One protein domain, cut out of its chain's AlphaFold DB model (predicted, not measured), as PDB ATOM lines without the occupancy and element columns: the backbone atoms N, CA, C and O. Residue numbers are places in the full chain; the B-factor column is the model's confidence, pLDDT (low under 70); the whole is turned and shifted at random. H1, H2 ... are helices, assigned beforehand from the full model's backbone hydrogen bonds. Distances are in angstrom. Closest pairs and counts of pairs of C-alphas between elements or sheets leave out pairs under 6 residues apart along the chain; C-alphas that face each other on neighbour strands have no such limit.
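AT A GLANCE: This is residues 55 to 98 and 155 to 203 of the 207 residues of an uncharacterized protein of Marinobacter adhaerens (UniProt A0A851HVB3). Four longer helices stand side by side in a flat row, in the order H1, H3, H6, H4, with H3 and H6 in the middle running opposite ways. H1 packs on H3 at one end of the row and H4 packs on H6 at the other, while the short H5 packs on H3 and meets H6 only at the corner by their link, and the short H2 sits at the corner just before H3. The printed part has 93 residues with six named helices, H1 to H6 in order along the chain, and no named strand: the class is all helix. It is compact, with a radius of gyration of the C-alphas of 12.7 A, and the C-alphas span 41 by 33 by 17 A.

HOW THE PARTS SIT: H1, residues 55 to 67, touches H3, residues 79 to 97, the same way at a shallow tilt of 34 degrees, only just short of steep; their closest C-alphas, Leu 60 and Ile 86, are 6.2 A apart. H2, residues 73 to 76, and H3 touch only at the corner, with C-alphas 75 and 81 5.1 A apart. H3 and H6, residues 182 to 201, are the hubs, touching four helices each. They touch each other, opposite ways at a shallow tilt of 21 degrees, closest at the C-alphas of Ala 88 and Ser 184, 4.8 A apart. With residues 191 to 195 alone H6 only just touches H2, with 3 pairs of C-alphas within 8 A, the closest being Asp 74 and Leu 195 at 7.3 A. H4, residues 157 to 170, touches H6 the same way at a shallow tilt of 31 degrees, closest at the C-alphas of Val 163 and Leu 189, 6.0 A apart. The helix packing is mostly aligned, with these three tilts shallow. H5, residues 176 to 179, touches residues 88 to 92 of H3 alone, closest at the C-alphas of Val 92 and Leu 178, 6.4 A apart. H5 and H6 touch only at the corner, with C-alphas 179 and 185 5.2 A apart. H1 is apart from H4, H5 and H6. In H1, H3, H4 and H6 every O i to N i+4 pair is within hydrogen-bond range; H2 and H5 are too short for such a pair.

IN THESE COORDINATES: H1 begins at C-alpha 55, (63.603, -102.731, 94.679), and is 17.9 A long. H3 is 26.4 A long, H4 20.0 A and H6 28.2 A, from first to last C-alpha. H3 ends at C-alpha 97, (67.742, -117.285, 77.664). H6 ends at C-alpha 201, (50.944, -83.069, 80.380).

THE WHOLE: The C-alphas of Tyr 98 and Gly 203 are the two farthest apart, at 43.7 A. Residues 99 to 154 are not printed, and C-alphas 98 and 155 are 19.4 A apart across this cut. The links printed whole, H1 to H2, H2 to H3, H4 to H5 and H5 to H6, are tight. The mean pLDDT of the printed part is 91.2, and residues 202 to 203 are under 70.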
ATOM      1  N   ASP A  55      63.578-101.391  95.279       94.62
ATOM      2  CA  ASP A  55      63.603-102.731  94.679       94.62
ATOM      3  C   ASP A  55      63.461-102.679  93.155       94.62
ATOM      4  O   ASP A  55      64.119-103.436  92.452       94.62
ATOM      5  N   GLN A  56      62.641-101.763  92.629       95.50
ATOM      6  CA  GLN A  56      62.523-101.558  91.185       95.50
ATOM      7  C   GLN A  56      63.821-101.015  90.590       95.50
ATOM      8  O   GLN A  56      64.257-101.516  89.561       95.50
ATOM      9  N   LEU A  57      64.455-100.029  91.232       97.19
ATOM     10  CA  LEU A  57      65.735 -99.485  90.767       97.19
ATOM     11  C   LEU A  57      66.849-100.535  90.818       97.19
ATOM     12  O   LEU A  57      67.624-100.640  89.872       97.19
ATOM     13  N   GLN A  58      66.897-101.345  91.880       97.00
ATOM     14  CA  GLN A  58      67.844-102.454  91.973       97.00
ATOM     15  C   GLN A  58      67.603-103.466  90.854       97.00
ATOM     16  O   GLN A  58      68.517-103.774  90.102       97.00
ATOM     17  N   ARG A  59      66.353-103.916  90.684       96.56
ATOM     18  CA  ARG A  59      65.997-104.884  89.644       96.56
ATOM     19  C   ARG A  59      66.325-104.372  88.245       96.56
ATOM     20  O   ARG A  59      66.753-105.143  87.394       96.56
ATOM     21  N   LEU A  60      66.117-103.082  88.008       96.62
ATOM     22  CA  LEU A  60      66.469-102.430  86.758       96.62
ATOM     23  C   LEU A  60      67.984-102.434  86.515       96.62
ATOM     24  O   LEU A  60      68.399-102.729  85.399       96.62
ATOM     25  N   SER A  61      68.786-102.143  87.545       96.50
ATOM     26  CA  SER A  61      70.251-102.234  87.483       96.50
ATOM     27  C   SER A  61      70.694-103.653  87.132       96.50
ATOM     28  O   SER A  61      71.428-103.834  86.167       96.50
ATOM     29  N   ASP A  62      70.175-104.656  87.848       96.12
ATOM     30  CA  ASP A  62      70.512-106.066  87.626       96.12
ATOM     31  C   ASP A  62      70.193-106.495  86.182       96.12
ATOM     32  O   ASP A  62      70.991-107.152  85.517       96.12
ATOM     33  N   LEU A  63      69.023-106.101  85.662       93.75
ATOM     34  CA  LEU A  63      68.641-106.392  84.278       93.75
ATOM     35  C   LEU A  63      69.520-105.650  83.271       93.75
ATOM     36  O   LEU A  63      69.863-106.225  82.242       93.75
ATOM     37  N   GLY A  64      69.890-104.399  83.547       94.62
ATOM     38  CA  GLY A  64      70.800-103.623  82.708       94.62
ATOM     39  C   GLY A  64      72.189-104.257  82.615       94.62
ATOM     40  O   GLY A  64      72.754-104.299  81.527       94.62
ATOM     41  N   GLU A  65      72.705-104.815  83.711       95.00
ATOM     42  CA  GLU A  65      73.984-105.540  83.730       95.00
ATOM     43  C   GLU A  65      73.941-106.827  82.898       95.00
ATOM     44  O   GLU A  65      74.884-107.112  82.162       95.00
ATOM     45  N   VAL A  66      72.844-107.589  82.979       92.06
ATOM     46  CA  VAL A  66      72.697-108.855  82.238       92.06
ATOM     47  C   VAL A  66      72.412-108.618  80.752       92.06
ATOM     48  O   VAL A  66      72.971-109.294  79.895       92.06
ATOM     49  N   THR A  67      71.540-107.661  80.432       91.81
ATOM     50  CA  THR A  67      70.997-107.487  79.070       91.81
ATOM     51  C   THR A  67      71.631-106.347  78.283       91.81
ATOM     52  O   THR A  67      71.489-106.290  77.063       91.81
ATOM     53  N   GLY A  68      72.275-105.395  78.961       93.38
ATOM     54  CA  GLY A  68      72.676-104.113  78.380       93.38
ATOM     55  C   GLY A  68      71.509-103.151  78.111       93.38
ATOM     56  O   GLY A  68      71.720-102.093  77.520       93.38
ATOM     57  N   PHE A  69      70.272-103.483  78.504       92.00
ATOM     58  CA  PHE A  69      69.096-102.658  78.209       92.00
ATOM     59  C   PHE A  69      68.920-101.555  79.248       92.00
ATOM     60  O   PHE A  69      68.331-101.752  80.314       92.00
ATOM     61  N   ILE A  70      69.395-100.363  78.899       92.69
ATOM     62  CA  ILE A  70      69.269 -99.166  79.725       92.69
ATOM     63  C   ILE A  70      67.966 -98.441  79.346       92.69
ATOM     64  O   ILE A  70      67.780 -98.113  78.171       92.69
ATOM     65  N   PRO A  71      67.036 -98.208  80.289       93.12
ATOM     66  CA  PRO A  71      65.846 -97.414  80.012       93.12
ATOM     67  C   PRO A  71      66.191 -95.933  79.793       93.12
ATOM     68  O   PRO A  71      67.170 -95.443  80.352       93.12
ATOM     69  N   PRO A  72      65.338 -95.184  79.078       92.31
ATOM     70  CA  PRO A  72      65.412 -93.724  79.041       92.31
ATOM     71  C   PRO A  72      65.232 -93.101  80.434       92.31
ATOM     72  O   PRO A  72      64.469 -93.628  81.248       92.31
ATOM     73  N   ASP A  73      65.834 -91.934  80.675       91.50
ATOM     74  CA  ASP A  73      65.753 -91.240  81.972       91.50
ATOM     75  C   ASP A  73      64.295 -90.978  82.409       91.50
ATOM     76  O   ASP A  73      63.889 -91.306  83.525       91.50
ATOM     77  N   ASP A  74      63.442 -90.532  81.480       89.31
ATOM     78  CA  ASP A  74      62.012 -90.290  81.735       89.31
ATOM     79  C   ASP A  74      61.249 -91.542  82.227       89.31
ATOM     80  O   ASP A  74      60.196 -91.439  82.871       89.31
ATOM     81  N   VAL A  75      61.747 -92.746  81.919       90.94
ATOM     82  CA  VAL A  75      61.172 -94.018  82.383       90.94
ATOM     83  C   VAL A  75      61.573 -94.306  83.828       90.94
ATOM     84  O   VAL A  75      60.733 -94.801  84.590       90.94
ATOM     85  N   VAL A  76      62.812 -93.992  84.227       93.62
ATOM     86  CA  VAL A  76      63.332 -94.253  85.585       93.62
ATOM     87  C   VAL A  76      62.875 -93.230  86.617       93.62
ATOM     88  O   VAL A  76      62.968 -93.470  87.815       93.62
ATOM     89  N   GLU A  77      62.307 -92.107  86.191       91.19
ATOM     90  CA  GLU A  77      61.705 -91.144  87.116       91.19
ATOM     91  C   GLU A  77      60.319 -91.572  87.617       91.19
ATOM     92  O   GLU A  77      59.785 -90.988  88.564       91.19
ATOM     93  N   ARG A  78      59.694 -92.579  86.985       90.56
ATOM     94  CA  ARG A  78      58.282 -92.918  87.218       90.56
ATOM     95  C   ARG A  78      58.094 -94.386  87.537       90.56
ATOM     96  O   ARG A  78      58.289 -95.251  86.689       90.56
ATOM     97  N   GLN A  79      57.562 -94.659  88.726       92.19
ATOM     98  CA  GLN A  79      57.306 -95.998  89.255       92.19
ATOM     99  C   GLN A  79      56.587 -96.905  88.255       92.19
ATOM    100  O   GLN A  79      56.979 -98.052  88.050       92.19
ATOM    101  N   TYR A  80      55.519 -96.395  87.633       90.50
ATOM    102  CA  TYR A  80      54.731 -97.165  86.676       90.50
ATOM    103  C   TYR A  80      55.526 -97.497  85.409       90.50
ATOM    104  O   TYR A  80      55.469 -98.630  84.942       90.50
ATOM    105  N   LEU A  81      56.265 -96.533  84.856       92.81
ATOM    106  CA  LEU A  81      57.032 -96.747  83.628       92.81
ATOM    107  C   LEU A  81      58.216 -97.676  83.879       92.81
ATOM    108  O   LEU A  81      58.399 -98.622  83.121       92.81
ATOM    109  N   THR A  82      58.935 -97.476  84.985       94.88
ATOM    110  CA  THR A  82      60.013 -98.369  85.424       94.88
ATOM    111  C   THR A  82      59.512 -99.801  85.588       94.88
ATOM    112  O   THR A  82      60.116-100.730  85.063       94.88
ATOM    113  N   PHE A  83      58.367 -99.998  86.251       94.38
ATOM    114  CA  PHE A  83      57.760-101.324  86.381       94.38
ATOM    115  C   PHE A  83      57.447-101.959  85.023       94.38
ATOM    116  O   PHE A  83      57.755-103.124  84.792       94.38
ATOM    117  N   MET A  84      56.836-101.194  84.116       92.94
ATOM    118  CA  MET A  84      56.496-101.686  82.784       92.94
ATOM    119  C   MET A  84      57.743-102.026  81.961       92.94
ATOM    120  O   MET A  84      57.710-103.003  81.215       92.94
ATOM    121  N   TRP A  85      58.827-101.259  82.110       94.38
ATOM    122  CA  TRP A  85      60.115-101.541  81.478       94.38
ATOM    123  C   TRP A  85      60.722-102.839  82.001       94.38
ATOM    124  O   TRP A  85      61.047-103.708  81.201       94.38
ATOM    125  N   ILE A  86      60.784-103.011  83.328       95.31
ATOM    126  CA  ILE A  86      61.251-104.251  83.967       95.31
ATOM    127  C   ILE A  86      60.490-105.450  83.397       95.31
ATOM    128  O   ILE A  86      61.118-106.377  82.901       95.31
ATOM    129  N   LEU A  87      59.153-105.394  83.354       93.62
ATOM    130  CA  LEU A  87      58.348-106.477  82.781       93.62
ATOM    131  C   LEU A  87      58.657-106.746  81.301       93.62
ATOM    132  O   LEU A  87      58.612-107.895  80.865       93.62
ATOM    133  N   ALA A  88      58.917-105.702  80.510       92.25
ATOM    134  CA  ALA A  88      59.239-105.857  79.096       92.25
ATOM    135  C   ALA A  88      60.602-106.536  78.906       92.25
ATOM    136  O   ALA A  88      60.704-107.463  78.103       92.25
ATOM    137  N   VAL A  89      61.613-106.117  79.671       92.81
ATOM    138  CA  VAL A  89      62.962-106.692  79.630       92.81
ATOM    139  C   VAL A  89      62.969-108.118  80.170       92.81
ATOM    140  O   VAL A  89      63.484-109.006  79.502       92.81
ATOM    141  N   GLU A  90      62.338-108.379  81.317       92.75
ATOM    142  CA  GLU A  90      62.223-109.732  81.880       92.75
ATOM    143  C   GLU A  90      61.548-110.696  80.912       92.75
ATOM    144  O   GLU A  90      61.970-111.841  80.789       92.75
ATOM    145  N   HIS A  91      60.527-110.234  80.186       89.75
ATOM    146  CA  HIS A  91      59.900-111.048  79.155       89.75
ATOM    147  C   HIS A  91      60.873-111.377  78.018       89.75
ATOM    148  O   HIS A  91      60.877-112.500  77.525       89.75
ATOM    149  N   VAL A  92      61.702-110.425  77.587       89.00
ATOM    150  CA  VAL A  92      62.725-110.685  76.564       89.00
ATOM    151  C   VAL A  92      63.784-111.658  77.075       89.00
ATOM    152  O   VAL A  92      64.106-112.607  76.365       89.00
ATOM    153  N   VAL A  93      64.276-111.477  78.302       89.06
ATOM    154  CA  VAL A  93      65.231-112.398  78.945       89.06
ATOM    155  C   VAL A  93      64.649-113.805  79.019       89.06
ATOM    156  O   VAL A  93      65.272-114.757  78.563       89.06
ATOM    157  N   LEU A  94      63.411-113.934  79.502       86.06
ATOM    158  CA  LEU A  94      62.717-115.217  79.587       86.06
ATOM    159  C   LEU A  94      62.647-115.906  78.220       86.06
ATOM    160  O   LEU A  94      62.909-117.098  78.117       86.06
ATOM    161  N   VAL A  95      62.317-115.156  77.169       82.38
ATOM    162  CA  VAL A  95      62.178-115.698  75.814       82.38
ATOM    163  C   VAL A  95      63.524-116.057  75.175       82.38
ATOM    164  O   VAL A  95      63.592-117.028  74.425       82.38
ATOM    165  N   THR A  96      64.582-115.297  75.455       81.12
ATOM    166  CA  THR A  96      65.903-115.469  74.825       81.12
ATOM    167  C   THR A  96      66.784-116.487  75.535       81.12
ATOM    168  O   THR A  96      67.389-117.328  74.874       81.12
ATOM    169  N   GLU A  97      66.853-116.435  76.864       78.69
ATOM    170  CA  GLU A  97      67.742-117.285  77.664       78.69
ATOM    171  C   GLU A  97      67.078-118.600  78.074       78.69
ATOM    172  O   GLU A  97      67.744-119.627  78.205       78.69
ATOM    173  N   TYR A  98      65.752-118.589  78.237       70.31
ATOM    174  CA  TYR A  98      64.982-119.742  78.696       70.31
ATOM    175  C   TYR A  98      63.827-120.069  77.738       70.31
ATOM    176  O   TYR A  98      62.668-120.129  78.159       70.31
ATOM    177  N   PRO A 155      55.651-109.526  66.921       95.50
ATOM    178  CA  PRO A 155      54.702-108.431  66.800       95.50
ATOM    179  C   PRO A 155      54.161-108.338  65.371       95.50
ATOM    180  O   PRO A 155      54.785-108.760  64.404       95.50
ATOM    181  N   THR A 156      52.973-107.758  65.232       95.94
ATOM    182  CA  THR A 156      52.442-107.422  63.906       95.94
ATOM    183  C   THR A 156      53.167-106.199  63.354       95.94
ATOM    184  O   THR A 156      53.507-105.319  64.139       95.94
ATOM    185  N   GLU A 157      53.256-106.063  62.033       96.88
ATOM    186  CA  GLU A 157      53.812-104.880  61.351       96.88
ATOM    187  C   GLU A 157      53.268-103.558  61.921       96.88
ATOM    188  O   GLU A 157      54.030-102.744  62.426       96.88
ATOM    189  N   LYS A 158      51.941-103.429  62.056       97.06
ATOM    190  CA  LYS A 158      51.287-102.257  62.678       97.06
ATOM    191  C   LYS A 158      51.764-101.911  64.092       97.06
ATOM    192  O   LYS A 158      51.615-100.780  64.537       97.06
ATOM    193  N   MET A 159      52.220-102.902  64.858       97.31
ATOM    194  CA  MET A 159      52.747-102.660  66.203       97.31
ATOM    195  C   MET A 159      54.167-102.110  66.133       97.31
ATOM    196  O   MET A 159      54.485-101.240  66.934       97.31
ATOM    197  N   VAL A 160      54.977-102.610  65.196       97.31
ATOM    198  CA  VAL A 160      56.335-102.119  64.940       97.31
ATOM    199  C   VAL A 160      56.268-100.686  64.414       97.31
ATOM    200  O   VAL A 160      56.805 -99.800  65.062       97.31
ATOM    201  N   GLU A 161      55.454-100.423  63.386       96.88
ATOM    202  CA  GLU A 161      55.220 -99.069  62.853       96.88
ATOM    203  C   GLU A 161      54.769 -98.079  63.940       96.88
ATOM    204  O   GLU A 161      55.207 -96.930  63.993       96.88
ATOM    205  N   ALA A 162      53.875 -98.519  64.833       97.00
ATOM    206  CA  ALA A 162      53.427 -97.687  65.939       97.00
ATOM    207  C   ALA A 162      54.560 -97.395  66.929       97.00
ATOM    208  O   ALA A 162      54.623 -96.278  67.437       97.00
ATOM    209  N   VAL A 163      55.431 -98.371  67.222       96.56
ATOM    210  CA  VAL A 163      56.620 -98.142  68.052       96.56
ATOM    211  C   VAL A 163      57.528 -97.125  67.377       96.56
ATOM    212  O   VAL A 163      57.851 -96.134  68.023       96.56
ATOM    213  N   ASP A 164      57.871 -97.324  66.106       96.38
ATOM    214  CA  ASP A 164      58.780 -96.443  65.363       96.38
ATOM    215  C   ASP A 164      58.283 -94.995  65.383       96.38
ATOM    216  O   ASP A 164      59.018 -94.090  65.776       96.38
ATOM    217  N   SER A 165      56.986 -94.783  65.130       95.94
ATOM    218  CA  SER A 165      56.365 -93.457  65.229       95.94
ATOM    219  C   SER A 165      56.518 -92.825  66.620       95.94
ATOM    220  O   SER A 165      56.747 -91.621  66.733       95.94
ATOM    221  N   TYR A 166      56.401 -93.607  67.699       94.19
ATOM    222  CA  TYR A 166      56.623 -93.084  69.048       94.19
ATOM    223  C   TYR A 166      58.099 -92.788  69.330       94.19
ATOM    224  O   TYR A 166      58.381 -91.830  70.044       94.19
ATOM    225  N   LEU A 167      59.025 -93.613  68.842       92.88
ATOM    226  CA  LEU A 167      60.459 -93.413  69.055       92.88
ATOM    227  C   LEU A 167      60.944 -92.142  68.360       92.88
ATOM    228  O   LEU A 167      61.663 -91.361  68.979       92.88
ATOM    229  N   GLU A 168      60.485 -91.907  67.128       93.81
ATOM    230  CA  GLU A 168      60.731 -90.669  66.384       93.81
ATOM    231  C   GLU A 168      60.198 -89.447  67.142       93.81
ATOM    232  O   GLU A 168      60.936 -88.488  67.366       93.81
ATOM    233  N   ASP A 169      58.945 -89.505  67.607       91.06
ATOM    234  CA  ASP A 169      58.312 -88.408  68.350       91.06
ATOM    235  C   ASP A 169      59.021 -88.088  69.677       91.06
ATOM    236  O   ASP A 169      59.031 -86.936  70.112       91.06
ATOM    237  N   LEU A 170      59.554 -89.109  70.357       90.00
ATOM    238  CA  LEU A 170      60.169 -88.980  71.681       90.00
ATOM    239  C   LEU A 170      61.688 -88.758  71.617       90.00
ATOM    240  O   LEU A 170      62.278 -88.401  72.635       90.00
ATOM    241  N   GLY A 171      62.327 -88.989  70.464       91.00
ATOM    242  CA  GLY A 171      63.786 -88.968  70.326       91.00
ATOM    243  C   GLY A 171      64.484 -90.046  71.163       91.00
ATOM    244  O   GLY A 171      65.593 -89.833  71.650       91.00
ATOM    245  N   VAL A 172      63.819 -91.185  71.380       88.38
ATOM    246  CA  VAL A 172      64.301 -92.270  72.243       88.38
ATOM    247  C   VAL A 172      64.797 -93.433  71.393       88.38
ATOM    248  O   VAL A 172      64.138 -93.840  70.441       88.38
ATOM    249  N   ILE A 173      65.927 -94.017  71.784       89.19
ATOM    250  CA  ILE A 173      66.447 -95.258  71.204       89.19
ATOM    251  C   ILE A 173      66.094 -96.410  72.143       89.19
ATOM    252  O   ILE A 173      66.242 -96.292  73.360       89.19
ATOM    253  N   ILE A 174      65.642 -97.530  71.585       90.44
ATOM    254  CA  ILE A 174      65.361 -98.753  72.342       90.44
ATOM    255  C   ILE A 174      66.090 -99.956  71.734       90.44
ATOM    256  O   ILE A 174      66.373 -99.960  70.536       90.44
ATOM    257  N   PRO A 175      66.352-101.010  72.523       91.81
ATOM    258  CA  PRO A 175      66.874-102.264  71.993       91.81
ATOM    259  C   PRO A 175      65.874-102.960  71.057       91.81
ATOM    260  O   PRO A 175      64.727-103.195  71.445       91.81
ATOM    261  N   GLU A 176      66.327-103.391  69.872       93.69
ATOM    262  CA  GLU A 176      65.518-104.175  68.914       93.69
ATOM    263  C   GLU A 176      64.956-105.462  69.531       93.69
ATOM    264  O   GLU A 176      63.871-105.916  69.176       93.69
ATOM    265  N   ALA A 177      65.648-106.023  70.525       92.88
ATOM    266  CA  ALA A 177      65.204-107.201  71.259       92.88
ATOM    267  C   ALA A 177      63.811-107.022  71.908       92.88
ATOM    268  O   ALA A 177      63.045-107.979  72.025       92.88
ATOM    269  N   LEU A 178      63.421-105.791  72.272       91.62
ATOM    270  CA  LEU A 178      62.074-105.504  72.783       91.62
ATOM    271  C   LEU A 178      60.976-105.697  71.722       91.62
ATOM    272  O   LEU A 178      59.806-105.842  72.090       91.62
ATOM    273  N   LEU A 179      61.342-105.774  70.441       94.75
ATOM    274  CA  LEU A 179      60.459-106.027  69.303       94.75
ATOM    275  C   LEU A 179      60.418-107.500  68.879       94.75
ATOM    276  O   LEU A 179      59.725-107.840  67.927       94.75
ATOM    277  N   MET A 180      61.098-108.410  69.582       91.44
ATOM    278  CA  MET A 180      61.085-109.829  69.195       91.44
ATOM    279  C   MET A 180      59.732-110.498  69.421       91.44
ATOM    280  O   MET A 180      59.355-111.399  68.677       91.44
ATOM    281  N   THR A 181      58.982-110.060  70.437       93.44
ATOM    282  CA  THR A 181      57.691-110.668  70.769       93.44
ATOM    283  C   THR A 181      56.561-109.664  70.817       93.44
ATOM    284  O   THR A 181      56.711-108.493  71.175       93.44
ATOM    285  N   LYS A 182      55.359-110.154  70.539       93.06
ATOM    286  CA  LYS A 182      54.117-109.396  70.643       93.06
ATOM    287  C   LYS A 182      53.867-108.889  72.062       93.06
ATOM    288  O   LYS A 182      53.257-107.832  72.222       93.06
ATOM    289  N   ILE A 183      54.289-109.619  73.097       92.44
ATOM    290  CA  ILE A 183      54.086-109.196  74.489       92.44
ATOM    291  C   ILE A 183      55.040-108.064  74.858       92.44
ATOM    292  O   ILE A 183      54.553-107.012  75.279       92.44
ATOM    293  N   SER A 184      56.350-108.234  74.648       92.19
ATOM    294  CA  SER A 184      57.338-107.177  74.913       92.19
ATOM    295  C   SER A 184      57.006-105.902  74.129       92.19
ATOM    296  O   SER A 184      56.920-104.826  74.718       92.19
ATOM    297  N   THR A 185      56.628-106.033  72.852       94.50
ATOM    298  CA  THR A 185      56.220-104.896  72.006       94.50
ATOM    299  C   THR A 185      54.953-104.204  72.527       94.50
ATOM    300  O   THR A 185      54.855-102.979  72.530       94.50
ATOM    301  N   LYS A 186      53.957-104.952  73.025       94.56
ATOM    302  CA  LYS A 186      52.758-104.355  73.650       94.56
ATOM    303  C   LYS A 186      53.081-103.610  74.940       94.56
ATOM    304  O   LYS A 186      52.434-102.603  75.230       94.56
ATOM    305  N   LEU A 187      53.997-104.135  75.754       92.94
ATOM    306  CA  LEU A 187      54.446-103.463  76.975       92.94
ATOM    307  C   LEU A 187      55.176-102.169  76.617       92.94
ATOM    308  O   LEU A 187      54.833-101.118  77.153       92.94
ATOM    309  N   LEU A 188      56.066-102.226  75.631       93.94
ATOM    310  CA  LEU A 188      56.767-101.074  75.086       93.94
ATOM    311  C   LEU A 188      55.811-100.000  74.544       93.94
ATOM    312  O   LEU A 188      55.901 -98.851  74.958       93.94
ATOM    313  N   LEU A 189      54.818-100.357  73.723       95.81
ATOM    314  CA  LEU A 189      53.802 -99.406  73.246       95.81
ATOM    315  C   LEU A 189      53.057 -98.713  74.396       95.81
ATOM    316  O   LEU A 189      52.739 -97.527  74.306       95.81
ATOM    317  N   LYS A 190      52.784 -99.427  75.496       93.25
ATOM    318  CA  LYS A 190      52.182 -98.820  76.694       93.25
ATOM    319  C   LYS A 190      53.137 -97.842  77.374       93.25
ATOM    320  O   LYS A 190      52.667 -96.810  77.842       93.25
ATOM    321  N   ILE A 191      54.431 -98.156  77.442       92.06
ATOM    322  CA  ILE A 191      55.458 -97.257  77.990       92.06
ATOM    323  C   ILE A 191      55.529 -95.991  77.136       92.06
ATOM    324  O   ILE A 191      55.327 -94.901  77.661       92.06
ATOM    325  N   LEU A 192      55.714 -96.137  75.823       93.69
ATOM    326  CA  LEU A 192      55.878 -95.031  74.878       93.69
ATOM    327  C   LEU A 192      54.639 -94.131  74.800       93.69
ATOM    328  O   LEU A 192      54.741 -92.911  74.914       93.69
ATOM    329  N   SER A 193      53.443 -94.722  74.711       93.69
ATOM    330  CA  SER A 193      52.187 -93.965  74.752       93.69
ATOM    331  C   SER A 193      52.063 -93.146  76.038       93.69
ATOM    332  O   SER A 193      51.619 -91.999  75.999       93.69
ATOM    333  N   ARG A 194      52.487 -93.706  77.176       89.81
ATOM    334  CA  ARG A 194      52.438 -93.006  78.461       89.81
ATOM    335  C   ARG A 194      53.506 -91.936  78.594       89.81
ATOM    336  O   ARG A 194      53.188 -90.869  79.103       89.81
ATOM    337  N   LEU A 195      54.723 -92.180  78.119       89.25
ATOM    338  CA  LEU A 195      55.764 -91.157  78.026       89.25
ATOM    339  C   LEU A 195      55.266 -89.947  77.230       89.25
ATOM    340  O   LEU A 195      55.334 -88.823  77.722       89.25
ATOM    341  N   LYS A 196      54.644 -90.185  76.069       91.38
ATOM    342  CA  LYS A 196      54.043 -89.126  75.249       91.38
ATOM    343  C   LYS A 196      52.932 -88.372  75.987       91.38
ATOM    344  O   LYS A 196      52.868 -87.146  75.900       91.38
ATOM    345  N   ASP A 197      52.066 -89.074  76.725       87.94
ATOM    346  CA  ASP A 197      51.045 -88.436  77.573       87.94
ATOM    347  C   ASP A 197      51.688 -87.516  78.628       87.94
ATOM    348  O   ASP A 197      51.193 -86.415  78.867       87.94
ATOM    349  N   PHE A 198      52.790 -87.949  79.252       84.62
ATOM    350  CA  PHE A 198      53.498 -87.157  80.258       84.62
ATOM    351  C   PHE A 198      54.171 -85.927  79.653       84.62
ATOM    352  O   PHE A 198      53.959 -84.834  80.168       84.62
ATOM    353  N   GLN A 199      54.891 -86.065  78.538       85.06
ATOM    354  CA  GLN A 199      55.532 -84.926  77.871       85.06
ATOM    355  C   GLN A 199      54.516 -83.859  77.439       85.06
ATOM    356  O   GLN A 199      54.773 -82.665  77.567       85.06
ATOM    357  N   LYS A 200      53.310 -84.271  77.026       86.50
ATOM    358  CA  LYS A 200      52.199 -83.345  76.746       86.50
ATOM    359  C   LYS A 200      51.592 -82.722  78.008       86.50
ATOM    360  O   LYS A 200      51.100 -81.598  77.957       86.50
ATOM    361  N   GLY A 201      51.576 -83.459  79.118       72.56
ATOM    362  CA  GLY A 201      50.944 -83.069  80.380       72.56
ATOM    363  C   GLY A 201      51.798 -82.193  81.298       72.56
ATOM    364  O   GLY A 201      51.241 -81.546  82.181       72.56
ATOM    365  N   ILE A 202      53.116 -82.116  81.086       57.09
ATOM    366  CA  ILE A 202      54.029 -81.264  81.874       57.09
ATOM    367  C   ILE A 202      53.664 -79.762  81.767       57.09
ATOM    368  O   ILE A 202      54.039 -78.981  82.635       57.09
ATOM    369  N   GLY A 203      52.848 -79.357  80.784       51.50
ATOM    370  CA  GLY A 203      52.316 -77.991  80.666       51.50
ATOM    371  C   GLY A 203      50.944 -77.727  81.308       51.50
ATOM    372  O   GLY A 203      50.490 -76.585  81.277       51.50
TER     373      GLY A 203